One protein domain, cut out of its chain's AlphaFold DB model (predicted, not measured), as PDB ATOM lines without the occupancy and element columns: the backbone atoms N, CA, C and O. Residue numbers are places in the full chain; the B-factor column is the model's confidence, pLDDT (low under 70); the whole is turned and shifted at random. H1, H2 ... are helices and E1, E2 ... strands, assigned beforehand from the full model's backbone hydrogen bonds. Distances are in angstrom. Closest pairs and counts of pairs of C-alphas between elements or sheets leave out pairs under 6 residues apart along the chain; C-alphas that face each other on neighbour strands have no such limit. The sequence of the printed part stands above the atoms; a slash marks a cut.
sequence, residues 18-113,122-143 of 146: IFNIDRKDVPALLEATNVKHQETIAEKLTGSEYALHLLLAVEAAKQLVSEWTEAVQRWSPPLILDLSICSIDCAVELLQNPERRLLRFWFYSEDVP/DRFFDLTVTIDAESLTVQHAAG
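This is residues 18 to 113 and 122 to 143 of the 146 residues of an uncharacterized protein of Paenibacillus polysaccharolyticus (UniProt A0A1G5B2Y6). A twisted sheet of five strands has one long helix, H3, slanting over one face, and a hairpin of two short helices, H1 and H2, packs on H3 and grazes the sheet. The loops around Ser 76 and Glu 99 lie at opposite ends of the longest axis. The 118 printed residues hold, in chain order, E1, H1, H2, H3, E2, E3, E4 and E5, of mixed class; the sheet order is E1, E2, E3, E4, E5, all antiparallel. The whole is compact, with a radius of gyration of the C-alphas of 14.3 A and spans of 45 by 34 by 29 A.

E3, residues 102 to 109, is an inner strand between E2, residues 86 to 93, and E4, residues 127 to 132; N 91 and O 104 are 2.9 A apart, N 105 and O 129 2.8 A. The edge strands are E1, residues 18 to 21, beside E2 with N 21 and O 88 at 2.8 A, and E5, residues 137 to 142, beside E4 with N 130 and O 140 at 2.8 A. H3, residues 51 to 72, lies over E3, E4 and E5 at a height over the sheet of 7.8 A; its closest C-alphas to E4 are Ala 57 and Val 129, 5.8 A. H2, residues 38 to 46, touches residues 51 to 55 of H3, about perpendicular at 76 degrees, closest at C-alphas Ala 42 and Ala 51, 4.7 A. H1, residues 26 to 32, and H2 form a helical hairpin, closest at C-alphas Ala 32 and Gln 38, 4.7 A. In H1, H2 and H3 every O i to N i+4 pair is within hydrogen-bond range.

E1 begins at C-alpha 18 (52.118, -20.396, -36.875); E5 ends at C-alpha 142 (51.838, -35.958, -23.623). H3 is 31.2 A long, E3 22.9 A, E2 20.9 A.

Residues 114 to 121 are not printed, a gap of 17.1 A between C-alphas 113 and 122. H3 to E2 is a long link. pLDDT is under 70 at residues 70 to 80, 94 to 98, 110 to 113 and 122 to 124.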
ATOM      1  N   ILE A  18      53.104 -21.193 -36.144       90.44
ATOM      2  CA  ILE A  18      52.118 -20.396 -36.875       90.44
ATOM      3  C   ILE A  18      51.545 -19.274 -36.004       90.44
ATOM      4  O   ILE A  18      51.179 -18.226 -36.531       90.44
ATOM      5  N   PHE A  19      51.505 -19.464 -34.684       91.19
ATOM      6  CA  PHE A  19      51.201 -18.424 -33.707       91.19
ATOM      7  C   PHE A  19      51.772 -18.787 -32.338       91.19
ATOM      8  O   PHE A  19      51.903 -19.962 -31.986       91.19
ATOM      9  N   ASN A  20      52.036 -17.746 -31.556       91.94
ATOM     10  CA  ASN A  20      52.501 -17.825 -30.184       91.94
ATOM     11  C   ASN A  20      51.531 -17.060 -29.274       91.94
ATOM     12  O   ASN A  20      51.086 -15.965 -29.626       91.94
ATOM     13  N   ILE A  21      51.214 -17.637 -28.120       92.19
ATOM     14  CA  ILE A  21      50.445 -17.004 -27.051       92.19
ATOM     15  C   ILE A  21      51.392 -16.817 -25.875       92.19
ATOM     16  O   ILE A  21      51.866 -17.790 -25.286       92.19
ATOM     17  N   ASP A  22      51.643 -15.555 -25.546       89.75
ATOM     18  CA  ASP A  22      52.469 -15.146 -24.416       89.75
ATOM     19  C   ASP A  22      51.809 -15.590 -23.105       89.75
ATOM     20  O   ASP A  22      50.593 -15.446 -22.924       89.75
ATOM     21  N   ARG A  23      52.612 -16.098 -22.166       88.31
ATOM     22  CA  ARG A  23      52.161 -16.524 -20.834       88.31
ATOM     23  C   ARG A  23      51.259 -15.524 -20.114       88.31
ATOM     24  O   ARG A  23      50.411 -15.936 -19.332       88.31
ATOM     25  N   LYS A  24      51.383 -14.217 -20.372       90.12
ATOM     26  CA  LYS A  24      50.504 -13.200 -19.762       90.12
ATOM     27  C   LYS A  24      49.035 -13.327 -20.192       90.12
ATOM     28  O   LYS A  24      48.152 -12.894 -19.454       90.12
ATOM     29  N   ASP A  25      48.781 -13.894 -21.371       91.69
ATOM     30  CA  ASP A  25      47.452 -14.012 -21.976       91.69
ATOM     31  C   ASP A  25      46.790 -15.368 -21.653       91.69
ATOM     32  O   ASP A  25      45.566 -15.513 -21.733       91.69
ATOM     33  N   VAL A  26      47.581 -16.358 -21.223       90.75
ATOM     34  CA  VAL A  26      47.112 -17.718 -20.917       90.75
ATOM     35  C   VAL A  26      46.174 -17.791 -19.702       90.75
ATOM     36  O   VAL A  26      45.165 -18.490 -19.809       90.75
ATOM     37  N   PRO A  27      46.373 -17.063 -18.583       90.94
ATOM     38  CA  PRO A  27      45.408 -17.051 -17.481       90.94
ATOM     39  C   PRO A  27      43.998 -16.646 -17.925       90.94
ATOM     40  O   PRO A  27      43.024 -17.326 -17.600       90.94
ATOM     41  N   ALA A  28      43.888 -15.591 -18.740       88.94
ATOM     42  CA  ALA A  28      42.604 -15.132 -19.263       88.94
ATOM     43  C   ALA A  28      41.964 -16.178 -20.189       88.94
ATOM     44  O   ALA A  28      40.752 -16.385 -20.139       88.94
ATOM     45  N   LEU A  29      42.767 -16.870 -21.004       91.31
ATOM     46  CA  LEU A  29      42.311 -17.982 -21.838       91.31
ATOM     47  C   LEU A  29      41.794 -19.159 -20.990       91.31
ATOM     48  O   LEU A  29      40.718 -19.686 -21.272       91.31
ATOM     49  N   LEU A  30      42.513 -19.543 -19.932       90.38
ATOM     50  CA  LEU A  30      42.117 -20.626 -19.026       90.38
ATOM     51  C   LEU A  30      40.814 -20.302 -18.286       90.38
ATOM     52  O   LEU A  30      39.914 -21.143 -18.241       90.38
ATOM     53  N   GLU A  31      40.672 -19.086 -17.760       87.25
ATOM     54  CA  GLU A  31      39.421 -18.625 -17.144       87.25
ATOM     55  C   GLU A  31      38.265 -18.625 -18.151       87.25
ATOM     56  O   GLU A  31      37.150 -19.051 -17.829       87.25
ATOM     57  N   ALA A  32      38.546 -18.206 -19.389       82.75
ATOM     58  CA  ALA A  32      37.560 -18.129 -20.453       82.75
ATOM     59  C   ALA A  32      36.955 -19.491 -20.804       82.75
ATOM     60  O   ALA A  32      35.758 -19.545 -21.083       82.75
ATOM     61  N   THR A  33      37.728 -20.585 -20.726       75.81
ATOM     62  CA  THR A  33      37.225 -21.947 -21.013       75.81
ATOM     63  C   THR A  33      36.051 -22.381 -20.126       75.81
ATOM     64  O   THR A  33      35.323 -23.309 -20.465       75.81
ATOM     65  N   ASN A  34      35.809 -21.687 -19.009       73.25
ATOM     66  CA  ASN A  34      34.696 -21.965 -18.101       73.25
ATOM     67  C   ASN A  34      33.465 -21.063 -18.338       73.25
ATOM     68  O   ASN A  34      32.507 -21.111 -17.561       73.25
ATOM     69  N   VAL A  35      33.460 -20.216 -19.379       77.25
ATOM     70  CA  VAL A  35      32.389 -19.237 -19.645       77.25
ATOM     71  C   VAL A  35      31.952 -19.189 -21.115       77.25
ATOM     72  O   VAL A  35      32.636 -19.640 -22.027       77.25
ATOM     73  N   LYS A  36      30.795 -18.561 -21.371       73.38
ATOM     74  CA  LYS A  36      30.157 -18.461 -22.702       73.38
ATOM     75  C   LYS A  36      30.947 -17.694 -23.782       73.38
ATOM     76  O   LYS A  36      30.495 -17.671 -24.917       73.38
ATOM     77  N   HIS A  37      32.079 -17.059 -23.461       76.75
ATOM     78  CA  HIS A  37      32.825 -16.187 -24.388       76.75
ATOM     79  C   HIS A  37      34.223 -16.714 -24.755       76.75
ATOM     80  O   HIS A  37      35.051 -15.953 -25.257       76.75
ATOM     81  N   GLN A  38      34.492 -18.000 -24.514       84.50
ATOM     82  CA  GLN A  38      35.786 -18.626 -24.801       84.50
ATOM     83  C   GLN A  38      36.245 -18.465 -26.257       84.50
ATOM     84  O   GLN A  38      37.410 -18.163 -26.503       84.50
ATOM     85  N   GLU A  39      35.321 -18.578 -27.214       87.38
ATOM     86  CA  GLU A  39      35.619 -18.461 -28.646       87.38
ATOM     87  C   GLU A  39      36.139 -17.066 -28.987       87.38
ATOM     88  O   GLU A  39      37.176 -16.944 -29.620       87.38
ATOM     89  N   THR A  40      35.513 -16.005 -28.473       91.12
ATOM     90  CA  THR A  40      35.945 -14.624 -28.738       91.12
ATOM     91  C   THR A  40      37.356 -14.337 -28.225       91.12
ATOM     92  O   THR A  40      38.079 -13.536 -28.817       91.12
ATOM     93  N   ILE A  41      37.752 -14.937 -27.100       91.50
ATOM     94  CA  ILE A  41      39.106 -14.770 -26.562       91.50
ATOM     95  C   ILE A  41      40.102 -15.559 -27.413       91.50
ATOM     96  O   ILE A  41      41.100 -14.988 -27.843       91.50
ATOM     97  N   ALA A  42      39.797 -16.817 -27.736       92.56
ATOM     98  CA  ALA A  42      40.636 -17.633 -28.608       92.56
ATOM     99  C   ALA A  42      40.814 -16.999 -30.002       92.56
ATOM    100  O   ALA A  42      41.937 -16.871 -30.483       92.56
ATOM    101  N   GLU A  43      39.739 -16.489 -30.608       94.75
ATOM    102  CA  GLU A  43      39.769 -15.782 -31.895       94.75
ATOM    103  C   GLU A  43      40.676 -14.551 -31.877       94.75
ATOM    104  O   GLU A  43      41.370 -14.287 -32.857       94.75
ATOM    105  N   LYS A  44      40.702 -13.798 -30.773       93.81
ATOM    106  CA  LYS A  44      41.602 -12.644 -30.638       93.81
ATOM    107  C   LYS A  44      43.070 -13.050 -30.567       93.81
ATOM    108  O   LYS A  44      43.914 -12.274 -31.004       93.81
ATOM    109  N   LEU A  45      43.360 -14.223 -30.007       92.62
ATOM    110  CA  LEU A  45      44.724 -14.712 -29.812       92.62
ATOM    111  C   LEU A  45      45.276 -15.411 -31.059       92.62
ATOM    112  O   LEU A  45      46.454 -15.257 -31.366       92.62
ATOM    113  N   THR A  46      44.443 -16.152 -31.794       92.00
ATOM    114  CA  THR A  46      44.911 -17.034 -32.883       92.00
ATOM    115  C   THR A  46      44.258 -16.773 -34.234       92.00
ATOM    116  O   THR A  46      44.619 -17.402 -35.227       92.00
ATOM    117  N   GLY A  47      43.262 -15.889 -34.291       93.19
ATOM    118  CA  GLY A  47      42.348 -15.782 -35.425       93.19
ATOM    119  C   GLY A  47      41.275 -16.876 -35.421       93.19
ATOM    120  O   GLY A  47      41.388 -17.896 -34.734       93.19
ATOM    121  N   SER A  48      40.224 -16.661 -36.214       92.31
ATOM    122  CA  SER A  48      39.066 -17.562 -36.299       92.31
ATOM    123  C   SER A  48      39.382 -18.938 -36.875       92.31
ATOM    124  O   SER A  48      38.689 -19.897 -36.552       92.31
ATOM    125  N   GLU A  49      40.439 -19.062 -37.681       92.44
ATOM    126  CA  GLU A  49      40.861 -20.350 -38.245       92.44
ATOM    127  C   GLU A  49      41.285 -21.350 -37.158       92.44
ATOM    128  O   GLU A  49      40.978 -22.532 -37.279       92.44
ATOM    129  N   TYR A  50      41.948 -20.880 -36.096       93.69
ATOM    130  CA  TYR A  50      42.591 -21.739 -35.093       93.69
ATOM    131  C   TYR A  50      41.949 -21.678 -33.703       93.69
ATOM    132  O   TYR A  50      42.355 -22.422 -32.810       93.69
ATOM    133  N   ALA A  51      40.944 -20.820 -33.506       94.44
ATOM    134  CA  ALA A  51      40.335 -20.585 -32.198       94.44
ATOM    135  C   ALA A  51      39.774 -21.870 -31.570       94.44
ATOM    136  O   ALA A  51      40.026 -22.162 -30.402       94.44
ATOM    137  N   LEU A  52      39.053 -22.675 -32.357       94.25
ATOM    138  CA  LEU A  52      38.498 -23.943 -31.882       94.25
ATOM    139  C   LEU A  52      39.594 -24.967 -31.562       94.25
ATOM    140  O   LEU A  52      39.499 -25.664 -30.554       94.25
ATOM    141  N   HIS A  53      40.654 -25.038 -32.373       95.81
ATOM    142  CA  HIS A  53      41.788 -25.929 -32.118       95.81
ATOM    143  C   HIS A  53      42.529 -25.532 -30.843       95.81
ATOM    144  O   HIS A  53      42.865 -26.404 -30.049       95.81
ATOM    145  N   LEU A  54      42.721 -24.233 -30.601       96.12
ATOM    146  CA  LEU A  54      43.301 -23.743 -29.353       96.12
ATOM    147  C   LEU A  54      42.465 -24.172 -28.143       96.12
ATOM    148  O   LEU A  54      43.019 -24.695 -27.180       96.12
ATOM    149  N   LEU A  55      41.144 -23.979 -28.186       95.25
ATOM    150  CA  LEU A  55      40.266 -24.356 -27.074       95.25
ATOM    151  C   LEU A  55      40.320 -25.860 -26.792       95.25
ATOM    152  O   LEU A  55      40.436 -26.264 -25.635       95.25
ATOM    153  N   LEU A  56      40.309 -26.688 -27.841       95.38
ATOM    154  CA  LEU A  56      40.479 -28.137 -27.716       95.38
ATOM    155  C   LEU A  56      41.841 -28.505 -27.116       95.38
ATOM    156  O   LEU A  56      41.916 -29.399 -26.272       95.38
ATOM    157  N   ALA A  57      42.910 -27.814 -27.518       95.94
ATOM    158  CA  ALA A  57      44.252 -28.064 -27.002       95.94
ATOM    159  C   ALA A  57      44.352 -27.714 -25.516       95.94
ATOM    160  O   ALA A  57      44.896 -28.490 -24.732       95.94
ATOM    161  N   VAL A  58      43.790 -26.569 -25.122       95.19
ATOM    162  CA  VAL A  58      43.753 -26.114 -23.729       95.19
ATOM    163  C   VAL A  58      42.939 -27.068 -22.862       95.19
ATOM    164  O   VAL A  58      43.385 -27.425 -21.774       95.19
ATOM    165  N   GLU A  59      41.779 -27.524 -23.332       94.12
ATOM    166  CA  GLU A  59      40.950 -28.463 -22.574       94.12
ATOM    167  C   GLU A  59      41.652 -29.816 -22.390       94.12
ATOM    168  O   GLU A  59      41.696 -30.350 -21.281       94.12
ATOM    169  N   ALA A  60      42.294 -30.331 -23.442       94.50
ATOM    170  CA  ALA A  60      43.098 -31.547 -23.355       94.50
ATOM    171  C   ALA A  60      44.291 -31.393 -22.398       94.50
ATOM    172  O   ALA A  60      44.579 -32.301 -21.619       94.50
ATOM    173  N   ALA A  61      44.966 -30.240 -22.420       93.25
ATOM    174  CA  ALA A  61      46.064 -29.948 -21.505       93.25
ATOM    175  C   ALA A  61      45.581 -29.865 -20.049       93.25
ATOM    176  O   ALA A  61      46.212 -30.449 -19.171       93.25
ATOM    177  N   LYS A  62      44.440 -29.211 -19.783       91.81
ATOM    178  CA  LYS A  62      43.818 -29.161 -18.446       91.81
ATOM    179  C   LYS A  62      43.498 -30.561 -17.927       91.81
ATOM    180  O   LYS A  62      43.826 -30.876 -16.781       91.81
ATOM    181  N   GLN A  63      42.900 -31.400 -18.774       91.12
ATOM    182  CA  GLN A  63      42.594 -32.788 -18.436       91.12
ATOM    183  C   GLN A  63      43.872 -33.566 -18.091       91.12
ATOM    184  O   GLN A  63      43.939 -34.206 -17.043       91.12
ATOM    185  N   LEU A  64      44.918 -33.435 -18.915       89.31
ATOM    186  CA  LEU A  64      46.205 -34.088 -18.683       89.31
ATOM    187  C   LEU A  64      46.855 -33.627 -17.366       89.31
ATOM    188  O   LEU A  64      47.316 -34.459 -16.590       89.31
ATOM    189  N   VAL A  65      46.850 -32.324 -17.063       88.12
ATOM    190  CA  VAL A  65      47.359 -31.797 -15.781       88.12
ATOM    191  C   VAL A  65      46.592 -32.373 -14.594       88.12
ATOM    192  O   VAL A  65      47.211 -32.725 -13.588       88.12
ATOM    193  N   SER A  66      45.267 -32.501 -14.696       86.25
ATOM    194  CA  SER A  66      44.446 -33.097 -13.636       86.25
ATOM    195  C   SER A  66      44.834 -34.558 -13.385       86.25
ATOM    196  O   SER A  66      45.087 -34.940 -12.242       86.25
ATOM    197  N   GLU A  67      44.962 -35.355 -14.448       84.50
ATOM    198  CA  GLU A  67      45.360 -36.768 -14.373       84.50
ATOM    199  C   GLU A  67      46.765 -36.942 -13.774       84.50
ATOM    200  O   GLU A  67      46.988 -37.787 -12.902       84.50
ATOM    201  N   TRP A  68      47.717 -36.102 -14.189       76.88
ATOM    202  CA  TRP A  68      49.076 -36.111 -13.646       76.88
ATOM    203  C   TRP A  68      49.131 -35.657 -12.192       76.88
ATOM    204  O   TRP A  68      49.861 -36.251 -11.400       76.88
ATOM    205  N   THR A  69      48.347 -34.649 -11.812       72.44
ATOM    206  CA  THR A  69      48.273 -34.184 -10.421       72.44
ATOM    207  C   THR A  69      47.813 -35.319  -9.508       72.44
ATOM    208  O   THR A  69      48.422 -35.556  -8.465       72.44
ATOM    209  N   GLU A  70      46.801 -36.087  -9.915       69.19
ATOM    210  CA  GLU A  70      46.337 -37.256  -9.160       69.19
ATOM    211  C   GLU A  70      47.387 -38.383  -9.097       69.19
ATOM    212  O   GLU A  70      47.543 -39.041  -8.061       69.19
ATOM    213  N   ALA A  71      48.136 -38.602 -10.181       67.06
ATOM    214  CA  ALA A  71      49.153 -39.651 -10.257       67.06
ATOM    215  C   ALA A  71      50.431 -39.321  -9.455       67.06
ATOM    216  O   ALA A  71      50.980 -40.197  -8.777       67.06
ATOM    217  N   VAL A  72      50.888 -38.064  -9.503       65.44
ATOM    218  CA  VAL A  72      52.171 -37.599  -8.942       65.44
ATOM    219  C   VAL A  72      52.031 -36.989  -7.548       65.44
ATOM    220  O   VAL A  72      53.033 -36.838  -6.855       65.44
ATOM    221  N   GLN A  73      50.812 -36.763  -7.041       60.06
ATOM    222  CA  GLN A  73      50.576 -36.412  -5.627       60.06
ATOM    223  C   GLN A  73      51.271 -37.358  -4.627       60.06
ATOM    224  O   GLN A  73      51.507 -36.987  -3.480       60.06
ATOM    225  N   ARG A  74      51.609 -38.585  -5.045       63.16
ATOM    226  CA  ARG A  74      52.319 -39.577  -4.221       63.16
ATOM    227  C   ARG A  74      53.847 -39.430  -4.243       63.16
ATOM    228  O   ARG A  74      54.520 -40.149  -3.509       63.16
ATOM    229  N   TRP A  75      54.405 -38.574  -5.098       61.78
ATOM    230  CA  TRP A  75      55.846 -38.336  -5.228       61.78
ATOM    231  C   TRP A  75      56.263 -37.118  -4.384       61.78
ATOM    232  O   TRP A  75      55.459 -36.232  -4.103       61.78
ATOM    233  N   SER A  76      57.518 -37.081  -3.925       53.22
ATOM    234  CA  SER A  76      58.069 -35.969  -3.135       53.22
ATOM    235  C   SER A  76      59.361 -35.447  -3.769       53.22
ATOM    236  O   SER A  76      60.329 -36.208  -3.824       53.22
ATOM    237  N   PRO A  77      59.414 -34.167  -4.186       57.84
ATOM    238  CA  PRO A  77      58.314 -33.194  -4.203       57.84
ATOM    239  C   PRO A  77      57.272 -33.513  -5.298       57.84
ATOM    240  O   PRO A  77      57.627 -34.109  -6.315       57.84
ATOM    241  N   PRO A  78      55.996 -33.133  -5.111       61.81
ATOM    242  CA  PRO A  78      54.989 -33.271  -6.156       61.81
ATOM    243  C   PRO A  78      55.346 -32.361  -7.335       61.81
ATOM    244  O   PRO A  78      55.639 -31.178  -7.150       61.81
ATOM    245  N   LEU A  79      55.319 -32.913  -8.545       62.59
ATOM    246  CA  LEU A  79      55.457 -32.129  -9.765       62.59
ATOM    247  C   LEU A  79      54.145 -31.377  -9.999       62.59
ATOM    248  O   LEU A  79      53.112 -32.000 -10.232       62.59
ATOM    249  N   ILE A  80      54.184 -30.050  -9.895       65.50
ATOM    250  CA  ILE A  80      53.032 -29.190 -10.174       65.50
ATOM    251  C   ILE A  80      53.220 -28.621 -11.576       65.50
ATOM    252  O   ILE A  80      54.161 -27.869 -11.818       65.50
ATOM    253  N   LEU A  81      52.324 -28.995 -12.486       78.75
ATOM    254  CA  LEU A  81      52.224 -28.393 -13.810       78.75
ATOM    255  C   LEU A  81      51.200 -27.264 -13.750       78.75
ATOM    256  O   LEU A  81      50.009 -27.515 -13.581       78.75
ATOM    257  N   ASP A  82      51.673 -26.030 -13.879       84.44
ATOM    258  CA  ASP A  82      50.819 -24.849 -13.914       84.44
ATOM    259  C   ASP A  82      50.755 -24.292 -15.341       84.44
ATOM    260  O   ASP A  82      51.719 -23.740 -15.870       84.44
ATOM    261  N   LEU A  83      49.597 -24.452 -15.985       88.56
ATOM    262  CA  LEU A  83      49.368 -23.919 -17.329       88.56
ATOM    263  C   LEU A  83      49.354 -22.388 -17.351       88.56
ATOM    264  O   LEU A  83      49.637 -21.807 -18.392       88.56
ATOM    265  N   SER A  84      49.035 -21.726 -16.235       88.94
ATOM    266  CA  SER A  84      48.885 -20.265 -16.184       88.94
ATOM    267  C   SER A  84      50.207 -19.510 -16.351       88.94
ATOM    268  O   SER A  84      50.196 -18.329 -16.688       88.94
ATOM    269  N   ILE A  85      51.336 -20.198 -16.163       86.31
ATOM    270  CA  ILE A  85      52.687 -19.659 -16.367       86.31
ATOM    271  C   ILE A  85      53.314 -20.104 -17.696       86.31
ATOM    272  O   ILE A  85      54.450 -19.729 -17.998       86.31
ATOM    273  N   CYS A  86      52.606 -20.927 -18.474       87.81
ATOM    274  CA  CYS A  86      53.087 -21.421 -19.755       87.81
ATOM    275  C   CYS A  86      52.816 -20.408 -20.865       87.81
ATOM    276  O   CYS A  86      51.743 -19.817 -20.913       87.81
ATOM    277  N   SER A  87      53.749 -20.295 -21.801       90.44
ATOM    278  CA  SER A  87      53.464 -19.813 -23.150       90.44
ATOM    279  C   SER A  87      52.994 -20.982 -24.018       90.44
ATOM    280  O   SER A  87      53.252 -22.152 -23.700       90.44
ATOM    281  N   ILE A  88      52.258 -20.673 -25.090       92.44
ATOM    282  CA  ILE A  88      51.702 -21.674 -26.008       92.44
ATOM    283  C   ILE A  88      52.180 -21.385 -27.421       92.44
ATOM    284  O   ILE A  88      51.870 -20.337 -27.981       92.44
ATOM    285  N   ASP A  89      52.866 -22.345 -28.027       91.69
ATOM    286  CA  ASP A  89      53.168 -22.322 -29.455       91.69
ATOM    287  C   ASP A  89      52.323 -23.342 -30.198       91.69
ATOM    288  O   ASP A  89      52.049 -24.423 -29.679       91.69
ATOM    289  N   CYS A  90      51.955 -23.024 -31.436       92.31
ATOM    290  CA  CYS A  90      51.292 -23.959 -32.334       92.31
ATOM    291  C   CYS A  90      52.041 -24.035 -33.658       92.31
ATOM    292  O   CYS A  90      52.402 -23.000 -34.204       92.31
ATOM    293  N   ALA A  91      52.230 -25.232 -34.213       90.75
ATOM    294  CA  ALA A  91      52.726 -25.422 -35.574       90.75
ATOM    295  C   ALA A  91      51.943 -26.507 -36.313       90.75
ATOM    296  O   ALA A  91      51.343 -27.401 -35.709       90.75
ATOM    297  N   VAL A  92      52.013 -26.459 -37.643       88.69
ATOM    298  CA  VAL A  92      51.546 -27.551 -38.495       88.69
ATOM    299  C   VAL A  92      52.609 -28.645 -38.517       88.69
ATOM    300  O   VAL A  92      53.742 -28.426 -38.944       88.69
ATOM    301  N   GLU A  93      52.233 -29.845 -38.098       81.81
ATOM    302  CA  GLU A  93      53.048 -31.038 -38.264       81.81
ATOM    303  C   GLU A  93      52.843 -31.569 -39.689       81.81
ATOM    304  O   GLU A  93      51.788 -32.101 -40.047       81.81
ATOM    305  N   LEU A  94      53.857 -31.358 -40.533       65.75
ATOM    306  CA  LEU A  94      53.859 -31.806 -41.923       65.75
ATOM    307  C   LEU A  94      53.980 -33.331 -41.969       65.75
ATOM    308  O   LEU A  94      55.076 -33.894 -41.938       65.75
ATOM    309  N   LEU A  95      52.839 -34.008 -42.059       64.62
ATOM    310  CA  LEU A  95      52.802 -35.427 -42.380       64.62
ATOM    311  C   LEU A  95      53.112 -35.653 -43.863       64.62
ATOM    312  O   LEU A  95      52.877 -34.805 -44.721       64.62
ATOM    313  N   GLN A  96      53.558 -36.868 -44.183       59.34
ATOM    314  CA  GLN A  96      53.704 -37.323 -45.569       59.34
ATOM    315  C   GLN A  96      52.362 -37.380 -46.331       59.34
ATOM    316  O   GLN A  96      52.365 -37.530 -47.550       59.34
ATOM    317  N   ASN A  97      51.225 -37.264 -45.631       63.47
ATOM    318  CA  ASN A  97      49.898 -37.190 -46.230       63.47
ATOM    319  C   ASN A  97      49.419 -35.724 -46.300       63.47
ATOM    320  O   ASN A  97      49.122 -35.149 -45.254       63.47
ATOM    321  N   PRO A  98      49.298 -35.131 -47.502       64.69
ATOM    322  CA  PRO A  98      48.902 -33.733 -47.666       64.69
ATOM    323  C   PRO A  98      47.427 -33.453 -47.334       64.69
ATOM    324  O   PRO A  98      47.050 -32.290 -47.239       64.69
ATOM    325  N   GLU A  99      46.590 -34.483 -47.164       71.94
ATOM    326  CA  GLU A  99      45.151 -34.313 -46.905       71.94
ATOM    327  C   GLU A  99      44.795 -34.143 -45.421       71.94
ATOM    328  O   GLU A  99      43.635 -33.893 -45.103       71.94
ATOM    329  N   ARG A 100      45.764 -34.285 -44.507       80.38
ATOM    330  CA  ARG A 100      45.513 -34.249 -43.061       80.38
ATOM    331  C   ARG A 100      46.506 -33.325 -42.370       80.38
ATOM    332  O   ARG A 100      47.701 -33.626 -42.319       80.38
ATOM    333  N   ARG A 101      46.014 -32.214 -41.830       87.81
ATOM    334  CA  ARG A 101      46.818 -31.245 -41.086       87.81
ATOM    335  C   ARG A 101      46.740 -31.586 -39.609       87.81
ATOM    336  O   ARG A 101      45.691 -31.494 -38.977       87.81
ATOM    337  N   LEU A 102      47.879 -31.964 -39.048       91.88
ATOM    338  CA  LEU A 102      48.018 -32.062 -37.606       91.88
ATOM    339  C   LEU A 102      48.535 -30.732 -37.068       91.88
ATOM    340  O   LEU A 102      49.508 -30.186 -37.581       91.88
ATOM    341  N   LEU A 103      47.879 -30.210 -36.039       93.69
ATOM    342  CA  LEU A 103      48.323 -29.043 -35.292       93.69
ATOM    343  C   LEU A 103      48.930 -29.515 -33.985       93.69
ATOM    344  O   LEU A 103      48.252 -30.154 -33.178       93.69
ATOM    345  N   ARG A 104      50.205 -29.201 -33.778       92.94
ATOM    346  CA  ARG A 104      50.903 -29.492 -32.533       92.94
ATOM    347  C   ARG A 104      51.001 -28.222 -31.708       92.94
ATOM    348  O   ARG A 104      51.568 -27.234 -32.159       92.94
ATOM    349  N   PHE A 105      50.466 -28.298 -30.500       93.56
ATOM    350  CA  PHE A 105      50.522 -27.275 -29.474       93.56
ATOM    351  C   PHE A 105      51.575 -27.661 -28.441       93.56
ATOM    352  O   PHE A 105      51.542 -28.780 -27.924       93.56
ATOM    353  N   TRP A 106      52.475 -26.738 -28.124       91.75
ATOM    354  CA  TRP A 106      53.447 -26.860 -27.041       91.75
ATOM    355  C   TRP A 106      53.086 -25.890 -25.929       91.75
ATOM    356  O   TRP A 106      52.962 -24.697 -26.178       91.75
ATOM    357  N   PHE A 107      52.977 -26.403 -24.710       90.94
ATOM    358  CA  PHE A 107      52.849 -25.619 -23.488       90.94
ATOM    359  C   PHE A 107      54.197 -25.665 -22.778       90.94
ATOM    360  O   PHE A 107      54.707 -26.752 -22.477       90.94
ATOM    361  N   TYR A 108      54.804 -24.506 -22.550       85.25
ATOM    362  CA  TYR A 108      56.136 -24.421 -21.961       85.25
ATOM    363  C   TYR A 108      56.241 -23.213 -21.032       85.25
ATOM    364  O   TYR A 108      55.922 -22.087 -21.402       85.25
ATOM    365  N   SER A 109      56.708 -23.438 -19.811       80.25
ATOM    366  CA  SER A 109      57.044 -22.370 -18.871       80.25
ATOM    367  C   SER A 109      58.377 -21.729 -19.251       80.25
ATOM    368  O   SER A 109      59.352 -22.417 -19.569       80.25
ATOM    369  N   GLU A 110      58.418 -20.401 -19.217       69.81
ATOM    370  CA  GLU A 110      59.599 -19.602 -19.580       69.81
ATOM    371  C   GLU A 110      60.597 -19.429 -18.421       69.81
ATOM    372  O   GLU A 110      61.624 -18.777 -18.583       69.81
ATOM    373  N   ASP A 111      60.331 -20.012 -17.250       64.12
ATOM    374  CA  ASP A 111      61.109 -19.783 -16.023       64.12
ATOM    375  C   ASP A 111      62.455 -20.551 -15.969       64.12
ATOM    376  O   ASP A 111      63.037 -20.736 -14.899       64.12
ATOM    377  N   VAL A 112      62.987 -20.986 -17.120       54.22
ATOM    378  CA  VAL A 112      64.256 -21.734 -17.241       54.22
ATOM    379  C   VAL A 112      65.259 -20.932 -18.103       54.22
ATOM    380  O   VAL A 112      64.827 -20.282 -19.055       54.22
ATOM    381  N   PRO A 113      66.580 -20.917 -17.794       50.50
ATOM    382  CA  PRO A 113      67.529 -19.924 -18.323       50.50
ATOM    383  C   PRO A 113      67.638 -19.842 -19.855       50.50
ATOM    384  O   PRO A 113      67.473 -20.834 -20.560       50.50
ATOM    385  N   ASP A 122      63.142 -31.269 -29.400       53.16
ATOM    386  CA  ASP A 122      61.693 -31.532 -29.453       53.16
ATOM    387  C   ASP A 122      61.149 -32.129 -28.136       53.16
ATOM    388  O   ASP A 122      60.216 -32.919 -28.140       53.16
ATOM    389  N   ARG A 123      61.791 -31.849 -27.000       52.16
ATOM    390  CA  ARG A 123      61.522 -32.399 -25.669       52.16
ATOM    391  C   ARG A 123      61.439 -31.316 -24.599       52.16
ATOM    392  O   ARG A 123      61.149 -31.635 -23.456       52.16
ATOM    393  N   PHE A 124      61.702 -30.049 -24.935       64.06
ATOM    394  CA  PHE A 124      61.692 -28.972 -23.949       64.06
ATOM    395  C   PHE A 124      60.322 -28.294 -23.854       64.06
ATOM    396  O   PHE A 124      60.148 -27.117 -24.153       64.06
ATOM    397  N   PHE A 125      59.331 -29.068 -23.433       72.19
ATOM    398  CA  PHE A 125      57.976 -28.603 -23.176       72.19
ATOM    399  C   PHE A 125      57.467 -29.223 -21.882       72.19
ATOM    400  O   PHE A 125      57.838 -30.345 -21.521       72.19
ATOM    401  N   ASP A 126      56.593 -28.491 -21.208       80.62
ATOM    402  CA  ASP A 126      55.860 -29.036 -20.078       80.62
ATOM    403  C   ASP A 126      54.753 -29.951 -20.589       80.62
ATOM    404  O   ASP A 126      54.594 -31.044 -20.071       80.62
ATOM    405  N   LEU A 127      54.040 -29.581 -21.657       88.56
ATOM    406  CA  LEU A 127      53.055 -30.457 -22.295       88.56
ATOM    407  C   LEU A 127      53.012 -30.252 -23.807       88.56
ATOM    408  O   LEU A 127      53.333 -29.186 -24.329       88.56
ATOM    409  N   THR A 128      52.552 -31.277 -24.510       91.44
ATOM    410  CA  THR A 128      52.177 -31.208 -25.918       91.44
ATOM    411  C   THR A 128      50.781 -31.748 -26.121       91.44
ATOM    412  O   THR A 128      50.393 -32.738 -25.504       91.44
ATOM    413  N   VAL A 129      50.051 -31.130 -27.044       94.12
ATOM    414  CA  VAL A 129      48.772 -31.634 -27.541       94.12
ATOM    415  C   VAL A 129      48.800 -31.592 -29.060       94.12
ATOM    416  O   VAL A 129      49.174 -30.591 -29.654       94.12
ATOM    417  N   THR A 130      48.437 -32.692 -29.706       94.50
ATOM    418  CA  THR A 130      48.322 -32.787 -31.162       94.50
ATOM    419  C   THR A 130      46.864 -32.979 -31.539       94.50
ATOM    420  O   THR A 130      46.201 -33.898 -31.052       94.50
ATOM    421  N   ILE A 131      46.378 -32.113 -32.419       94.81
ATOM    422  CA  ILE A 131      45.003 -32.081 -32.897       94.81
ATOM    423  C   ILE A 131      44.993 -32.381 -34.385       94.81
ATOM    424  O   ILE A 131      45.777 -31.826 -35.147       94.81
ATOM    425  N   ASP A 132      44.077 -33.237 -34.803       93.31
ATOM    426  CA  ASP A 132      43.693 -33.340 -36.201       93.31
ATOM    427  C   ASP A 132      42.774 -32.167 -36.552       93.31
ATOM    428  O   ASP A 132      41.676 -32.041 -35.998       93.31
ATOM    429  N   ALA A 133      43.253 -31.287 -37.432       91.31
ATOM    430  CA  ALA A 133      42.581 -30.036 -37.740       91.31
ATOM    431  C   ALA A 133      41.260 -30.237 -38.484       91.31
ATOM    432  O   ALA A 133      40.350 -29.423 -38.317       91.31
ATOM    433  N   GLU A 134      41.159 -31.294 -39.293       90.44
ATOM    434  CA  GLU A 134      39.989 -31.596 -40.110       90.44
ATOM    435  C   GLU A 134      38.881 -32.267 -39.295       90.44
ATOM    436  O   GLU A 134      37.706 -31.944 -39.471       90.44
ATOM    437  N   SER A 135      39.237 -33.188 -38.393       91.88
ATOM    438  CA  SER A 135      38.254 -33.877 -37.544       91.88
ATOM    439  C   SER A 135      37.989 -33.187 -36.206       91.88
ATOM    440  O   SER A 135      37.053 -33.584 -35.514       91.88
ATOM    441  N   LEU A 136      38.779 -32.168 -35.842       92.81
ATOM    442  CA  LEU A 136      38.719 -31.485 -34.544       92.81
ATOM    443  C   LEU A 136      38.847 -32.464 -33.368       92.81
ATOM    444  O   LEU A 136      38.145 -32.366 -32.362       92.81
ATOM    445  N   THR A 137      39.755 -33.431 -33.503       93.69
ATOM    446  CA  THR A 137      39.997 -34.450 -32.478       93.69
ATOM    447  C   THR A 137      41.406 -34.357 -31.917       93.69
ATOM    448  O   THR A 137      42.375 -34.152 -32.649       93.69
ATOM    449  N   VAL A 138      41.527 -34.559 -30.607       94.31
ATOM    450  CA  VAL A 138      42.823 -34.727 -29.945       94.31
ATOM    451  C   VAL A 138      43.368 -36.100 -30.330       94.31
ATOM    452  O   VAL A 138      42.798 -37.127 -29.965       94.31
ATOM    453  N   GLN A 139      44.455 -36.124 -31.095       93.25
ATOM    454  CA  GLN A 139      45.127 -37.362 -31.508       93.25
ATOM    455  C   GLN A 139      46.101 -37.849 -30.436       93.25
ATOM    456  O   GLN A 139      46.294 -39.051 -30.263       93.25
ATOM    457  N   HIS A 140      46.737 -36.910 -29.739       90.75
ATOM    458  CA  HIS A 140      47.768 -37.210 -28.760       90.75
ATOM    459  C   HIS A 140      47.908 -36.058 -27.765       90.75
ATOM    460  O   HIS A 140      47.865 -34.896 -28.159       90.75
ATOM    461  N   ALA A 141      48.120 -36.377 -26.493       91.25
ATOM    462  CA  ALA A 141      48.528 -35.424 -25.472       91.25
ATOM    463  C   ALA A 141      49.600 -36.087 -24.604       91.25
ATOM    464  O   ALA A 141      49.432 -37.236 -24.192       91.25
ATOM    465  N   ALA A 142      50.716 -35.401 -24.368       87.62
ATOM    466  CA  ALA A 142      51.838 -35.958 -23.623       87.62
ATOM    467  C   ALA A 142      52.644 -34.893 -22.887       87.62
ATOM    468  O   ALA A 142      52.637 -33.718 -23.239       87.62
ATOM    469  N   GLY A 143      53.388 -35.347 -21.890       80.19
ATOM    470  CA  GLY A 143      54.170 -34.534 -20.973       80.19
ATOM    471  C   GLY A 143      53.962 -35.028 -19.539       80.19
ATOM    472  O   GLY A 143      53.088 -35.871 -19.329       80.19
TER     473      GLY A 143